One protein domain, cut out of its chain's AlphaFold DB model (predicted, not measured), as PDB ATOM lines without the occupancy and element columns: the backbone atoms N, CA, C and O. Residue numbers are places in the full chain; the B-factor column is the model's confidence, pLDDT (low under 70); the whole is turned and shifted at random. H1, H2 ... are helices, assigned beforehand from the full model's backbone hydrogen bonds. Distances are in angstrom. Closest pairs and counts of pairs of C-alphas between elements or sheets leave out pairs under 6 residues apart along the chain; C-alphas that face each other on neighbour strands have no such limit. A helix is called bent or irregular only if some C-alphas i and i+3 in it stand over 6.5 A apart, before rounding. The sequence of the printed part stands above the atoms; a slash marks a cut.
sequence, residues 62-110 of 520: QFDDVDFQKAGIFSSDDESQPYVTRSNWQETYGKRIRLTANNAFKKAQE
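Overview. This is residues 62 to 110 of the 520 residues of an uncharacterized protein of Clostridiales bacterium (UniProt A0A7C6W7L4). There is little regular structure here: a loosely winding chain holds three short helices set apart from one another. It runs through the unnamed residues 62 to 75 to H1, goes out to H2 at one end of the long axis, then folds back through residues 93 to 102 to H3 near the other end. The 49 printed residues have H1, H2 and H3 in that order and no named strand; the class is all helix, with only 17 residues in named elements. The whole is loose, with a radius of gyration of the C-alphas of 12.2 A, and spans 37 by 24 by 15 A.

Along the chain. Find C-alpha 76 at (15.659, 75.709, 107.723), where H1, residues 76 to 79, begins. H2, residues 86 to 92, runs 8.6 A and is irregular: C-alphas 87 and 90 are 8.9 A apart. H3, residues 103 to 108, runs 8.6 A to C-alpha 108 at (25.620, 65.790, 97.347).

Arrangement. H1, H2 and H3 are apart from each other. In H3 every O i to N i+4 pair is within hydrogen-bond range; in H2 1 of 3 is, beside 1 of 4 O i to N i+3 pairs, and H1 is too short for an O i to N i+4 pair.

Size, cuts and confidence. Look to Gln 90 and Glu 110 for the two C-alphas farthest apart, 37.7 A. The printed part has no cut, both links between helices are short, and no printed residue is under 70 in pLDDT.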
ATOM      1  N   GLN A  62      29.468  81.854  92.045       83.56
ATOM      2  CA  GLN A  62      29.946  80.503  91.705       83.56
ATOM      3  C   GLN A  62      29.943  79.515  92.888       83.56
ATOM      4  O   GLN A  62      30.388  78.377  92.741       83.56
ATOM      5  N   PHE A  63      29.480  79.934  94.071       89.12
ATOM      6  CA  PHE A  63      29.681  79.204  95.330       89.12
ATOM      7  C   PHE A  63      28.407  79.028  96.168       89.12
ATOM      8  O   PHE A  63      28.492  78.772  97.371       89.12
ATOM      9  N   ASP A  64      27.218  79.123  95.565       89.38
ATOM     10  CA  ASP A  64      25.961  78.845  96.278       89.38
ATOM     11  C   ASP A  64      25.899  77.405  96.824       89.38
ATOM     12  O   ASP A  64      25.325  77.182  97.886       89.38
ATOM     13  N   ASP A  65      26.553  76.437  96.170       89.31
ATOM     14  CA  ASP A  65      26.646  75.045  96.640       89.31
ATOM     15  C   ASP A  65      27.690  74.821  97.758       89.31
ATOM     16  O   ASP A  65      27.750  73.740  98.355       89.31
ATOM     17  N   VAL A  66      28.487  75.847  98.074       96.25
ATOM     18  CA  VAL A  66      29.490  75.878  99.158       96.25
ATOM     19  C   VAL A  66      29.004  76.701 100.356       96.25
ATOM     20  O   VAL A  66      29.536  76.575 101.465       96.25
ATOM     21  N   ASP A  67      27.960  77.504 100.165       96.06
ATOM     22  CA  ASP A  67      27.314  78.264 101.221       96.06
ATOM     23  C   ASP A  67      26.222  77.418 101.889       96.06
ATOM     24  O   ASP A  67      25.193  77.118 101.286       96.06
ATOM     25  N   PHE A  68      26.404  77.050 103.163       96.00
ATOM     26  CA  PHE A  68      25.432  76.193 103.849       96.00
ATOM     27  C   PHE A  68      24.039  76.830 103.961       96.00
ATOM     28  O   PHE A  68      23.080  76.092 104.145       96.00
ATOM     29  N   GLN A  69      23.920  78.158 103.850       95.44
ATOM     30  CA  GLN A  69      22.635  78.866 103.884       95.44
ATOM     31  C   GLN A  69      21.893  78.832 102.538       95.44
ATOM     32  O   GLN A  69      20.721  79.194 102.478       95.44
ATOM     33  N   LYS A  70      22.574  78.448 101.452       94.38
ATOM     34  CA  LYS A  70      22.047  78.502 100.078       94.38
ATOM     35  C   LYS A  70      22.126  77.178  99.331       94.38
ATOM     36  O   LYS A  70      21.412  76.999  98.349       94.38
ATOM     37  N   ALA A  71      22.940  76.240  99.814       92.88
ATOM     38  CA  ALA A  71      23.136  74.941  99.188       92.88
ATOM     39  C   ALA A  71      21.835  74.126  99.069       92.88
ATOM     40  O   ALA A  71      21.775  73.200  98.263       92.88
ATOM     41  N   GLY A  72      20.800  74.441  99.861       94.62
ATOM     42  CA  GLY A  72      19.476  73.818  99.764       94.62
ATOM     43  C   GLY A  72      19.461  72.339 100.161       94.62
ATOM     44  O   GLY A  72      18.587  71.581  99.741       94.62
ATOM     45  N   ILE A  73      20.460  71.910 100.938       96.00
ATOM     46  CA  ILE A  73      20.631  70.526 101.400       96.00
ATOM     47  C   ILE A  73      20.552  70.397 102.923       96.00
ATOM     48  O   ILE A  73      20.777  69.305 103.449       96.00
ATOM     49  N   PHE A  74      20.262  71.482 103.639       97.19
ATOM     50  CA  PHE A  74      20.142  71.504 105.093       97.19
ATOM     51  C   PHE A  74      18.717  71.872 105.521       97.19
ATOM     52  O   PHE A  74      17.851  72.154 104.696       97.19
ATOM     53  N   SER A  75      18.422  71.751 106.817       96.69
ATOM     54  CA  SER A  75      17.120  72.175 107.343       96.69
ATOM     55  C   SER A  75      17.046  73.699 107.453       96.69
ATOM     56  O   SER A  75      18.074  74.355 107.599       96.69
ATOM     57  N   SER A  76      15.839  74.268 107.490       95.88
ATOM     58  CA  SER A  76      15.659  75.709 107.723       95.88
ATOM     59  C   SER A  76      16.313  76.187 109.025       95.88
ATOM     60  O   SER A  76      16.827  77.300 109.088       95.88
ATOM     61  N   ASP A  77      16.318  75.341 110.061       96.25
ATOM     62  CA  ASP A  77      16.973  75.638 111.335       96.25
ATOM     63  C   ASP A  77      18.496  75.693 111.164       96.25
ATOM     64  O   ASP A  77      19.132  76.633 111.646       96.25
ATOM     65  N   ASP A  78      19.078  74.733 110.432       96.06
ATOM     66  CA  ASP A  78      20.508  74.731 110.118       96.06
ATOM     67  C   ASP A  78      20.894  75.982 109.300       96.06
ATOM     68  O   ASP A  78      21.856  76.667 109.657       96.06
ATOM     69  N   GLU A  79      20.128  76.297 108.250       95.69
ATOM     70  CA  GLU A  79      20.351  77.407 107.305       95.69
ATOM     71  C   GLU A  79      20.165  78.789 107.952       95.69
ATOM     72  O   GLU A  79      20.800  79.760 107.546       95.69
ATOM     73  N   SER A  80      19.351  78.888 109.009       94.75
ATOM     74  CA  SER A  80      19.127  80.144 109.741       94.75
ATOM     75  C   SER A  80      20.310  80.591 110.612       94.75
ATOM     76  O   SER A  80      20.340  81.733 111.079       94.75
ATOM     77  N   GLN A  81      21.292  79.713 110.856       94.12
ATOM     78  CA  GLN A  81      22.457  80.041 111.681       94.12
ATOM     79  C   GLN A  81      23.334  81.094 110.987       94.12
ATOM     80  O   GLN A  81      23.697  80.900 109.829       94.12
ATOM     81  N   PRO A  82      23.736  82.185 111.662       91.81
ATOM     82  CA  PRO A  82      24.525  83.240 111.034       91.81
ATOM     83  C   PRO A  82      26.013  82.873 110.929       91.81
ATOM     84  O   PRO A  82      26.602  82.332 111.869       91.81
ATOM     85  N   TYR A  83      26.653  83.248 109.817       91.19
ATOM     86  CA  TYR A  83      28.116  83.307 109.749       91.19
ATOM     87  C   TYR A  83      28.678  84.340 110.732       91.19
ATOM     88  O   TYR A  83      28.016  85.306 111.113       91.19
ATOM     89  N   VAL A  84      29.954  84.168 111.091       87.88
ATOM     90  CA  VAL A  84      30.712  85.201 111.803       87.88
ATOM     91  C   VAL A  84      30.826  86.440 110.919       87.88
ATOM     92  O   VAL A  84      31.337  86.357 109.806       87.88
ATOM     93  N   THR A  85      30.395  87.595 111.423       84.69
ATOM     94  CA  THR A  85      30.483  88.876 110.706       84.69
ATOM     95  C   THR A  85      31.035  89.981 111.600       84.69
ATOM     96  O   THR A  85      30.762  90.025 112.800       84.69
ATOM     97  N   ARG A  86      31.789  90.911 110.998       81.62
ATOM     98  CA  ARG A  86      32.282  92.119 111.677       81.62
ATOM     99  C   ARG A  86      31.163  93.098 112.025       81.62
ATOM    100  O   ARG A  86      31.262  93.769 113.046       81.62
ATOM    101  N   SER A  87      30.092  93.146 111.227       87.44
ATOM    102  CA  SER A  87      28.929  94.002 111.505       87.44
ATOM    103  C   SER A  87      28.125  93.539 112.721       87.44
ATOM    104  O   SER A  87      27.375  94.320 113.293       87.44
ATOM    105  N   ASN A  88      28.302  92.283 113.145       87.50
ATOM    106  CA  ASN A  88      27.636  91.719 114.314       87.50
ATOM    107  C   ASN A  88      28.547  90.734 115.066       87.50
ATOM    108  O   ASN A  88      28.239  89.550 115.231       87.50
ATOM    109  N   TRP A  89      29.706  91.210 115.528       89.44
ATOM    110  CA  TRP A  89      30.627  90.364 116.295       89.44
ATOM    111  C   TRP A  89      30.035  89.873 117.613       89.44
ATOM    112  O   TRP A  89      30.292  88.737 117.998       89.44
ATOM    113  N   GLN A  90      29.252  90.702 118.304       89.31
ATOM    114  CA  GLN A  90      28.714  90.365 119.626       89.31
ATOM    115  C   GLN A  90      27.856  89.098 119.588       89.31
ATOM    116  O   GLN A  90      27.950  88.263 120.492       89.31
ATOM    117  N   GLU A  91      27.056  88.924 118.536       88.62
ATOM    118  CA  GLU A  91      26.162  87.775 118.431       88.62
ATOM    119  C   GLU A  91      26.780  86.598 117.681       88.62
ATOM    120  O   GLU A  91      26.383  85.463 117.939       88.62
ATOM    121  N   THR A  92      27.759  86.830 116.800       90.31
ATOM    122  CA  THR A  92      28.284  85.783 115.904       90.31
ATOM    123  C   THR A  92      29.675  85.268 116.283       90.31
ATOM    124  O   THR A  92      29.981  84.095 116.057       90.31
ATOM    125  N   TYR A  93      30.528  86.082 116.911       89.00
ATOM    126  CA  TYR A  93      31.898  85.685 117.243       89.00
ATOM    127  C   TYR A  93      31.933  84.582 118.313       89.00
ATOM    128  O   TYR A  93      31.234  84.633 119.326       89.00
ATOM    129  N   GLY A  94      32.755  83.554 118.085       84.75
ATOM    130  CA  GLY A  94      32.903  82.411 118.994       84.75
ATOM    131  C   GLY A  94      31.685  81.479 119.067       84.75
ATOM    132  O   GLY A  94      31.719  80.494 119.811       84.75
ATOM    133  N   LYS A  95      30.614  81.743 118.304       88.69
ATOM    134  CA  LYS A  95      29.466  80.836 118.207       88.69
ATOM    135  C   LYS A  95      29.795  79.666 117.289       88.69
ATOM    136  O   LYS A  95      30.409  79.818 116.238       88.69
ATOM    137  N   ARG A  96      29.374  78.472 117.703       90.44
ATOM    138  CA  ARG A  96      29.541  77.253 116.912       90.44
ATOM    139  C   ARG A  96      28.314  77.044 116.034       90.44
ATOM    140  O   ARG A  96      27.234  76.830 116.573       90.44
ATOM    141  N   ILE A  97      28.530  77.005 114.724       92.88
ATOM    142  CA  ILE A  97      27.550  76.516 113.751       92.88
ATOM    143  C   ILE A  97      27.519  74.986 113.826       92.88
ATOM    144  O   ILE A  97      28.569  74.335 113.917       92.88
ATOM    145  N   ARG A  98      26.322  74.403 113.840       94.38
ATOM    146  CA  ARG A  98      26.102  72.953 113.822       94.38
ATOM    147  C   ARG A  98      25.217  72.619 112.634       94.38
ATOM    148  O   ARG A  98      24.089  73.075 112.596       94.38
ATOM    149  N   LEU A  99      25.730  71.826 111.703       95.44
ATOM    150  CA  LEU A  99      24.969  71.367 110.544       95.44
ATOM    151  C   LEU A  99      24.590  69.901 110.731       95.44
ATOM    152  O   LEU A  99      25.418  69.091 111.168       95.44
ATOM    153  N   THR A 100      23.350  69.559 110.398       95.31
ATOM    154  CA  THR A 100      22.835  68.195 110.532       95.31
ATOM    155  C   THR A 100      23.128  67.378 109.274       95.31
ATOM    156  O   THR A 100      22.630  67.676 108.189       95.31
ATOM    157  N   ALA A 101      23.908  66.302 109.417       94.88
ATOM    158  CA  ALA A 101      24.117  65.347 108.331       94.88
ATOM    159  C   ALA A 101      22.796  64.641 107.984       94.88
ATOM    160  O   ALA A 101      22.132  64.075 108.854       94.88
ATOM    161  N   ASN A 102      22.425  64.666 106.706       95.88
ATOM    162  CA  ASN A 102      21.159  64.138 106.210       95.88
ATOM    163  C   ASN A 102      21.345  63.459 104.835       95.88
ATOM    164  O   ASN A 102      22.444  63.434 104.280       95.88
ATOM    165  N   ASN A 103      20.271  62.889 104.284       97.19
ATOM    166  CA  ASN A 103      20.332  62.167 103.008       97.19
ATOM    167  C   ASN A 103      20.642  63.070 101.805       97.19
ATOM    168  O   ASN A 103      21.297  62.607 100.876       97.19
ATOM    169  N   ALA A 104      20.200  64.333 101.814       96.25
ATOM    170  CA  ALA A 104      20.517  65.283 100.749       96.25
ATOM    171  C   ALA A 104      22.013  65.617 100.757       96.25
ATOM    172  O   ALA A 104      22.658  65.548  99.715       96.25
ATOM    173  N   PHE A 105      22.590  65.854 101.940       96.25
ATOM    174  CA  PHE A 105      24.032  66.041 102.082       96.25
ATOM    175  C   PHE A 105      24.821  64.804 101.643       96.25
ATOM    176  O   PHE A 105      25.761  64.944 100.870       96.25
ATOM    177  N   LYS A 106      24.408  63.596 102.053       95.19
ATOM    178  CA  LYS A 106      25.030  62.346 101.582       95.19
ATOM    179  C   LYS A 106      25.028  62.260 100.052       95.19
ATOM    180  O   LYS A 106      26.074  61.997  99.474       95.19
ATOM    181  N   LYS A 107      23.879  62.514  99.416       94.88
ATOM    182  CA  LYS A 107      23.740  62.500  97.955       94.88
ATOM    183  C   LYS A 107      24.643  63.540  97.287       94.88
ATOM    184  O   LYS A 107      25.280  63.254  96.287       94.88
ATOM    185  N   ALA A 108      24.755  64.734  97.867       94.31
ATOM    186  CA  ALA A 108      25.620  65.790  97.347       94.31
ATOM    187  C   ALA A 108      27.130  65.467  97.438       94.31
ATOM    188  O   ALA A 108      27.933  66.168  96.827       94.31
ATOM    189  N   GLN A 109      27.534  64.443  98.206       95.12
ATOM    190  CA  GLN A 109      28.930  63.992  98.285       95.12
ATOM    191  C   GLN A 109      29.309  62.934  97.243       95.12
ATOM    192  O   GLN A 109      30.507  62.645  97.127       95.12
ATOM    193  N   GLU A 110      28.324  62.355  96.551       94.62
ATOM    194  CA  GLU A 110      28.525  61.344  95.510       94.62
ATOM    195  C   GLU A 110      29.273  61.961  94.319       94.62
ATOM    196  O   GLU A 110      29.036  63.113  93.942       94.62
TER     197      GLU A 110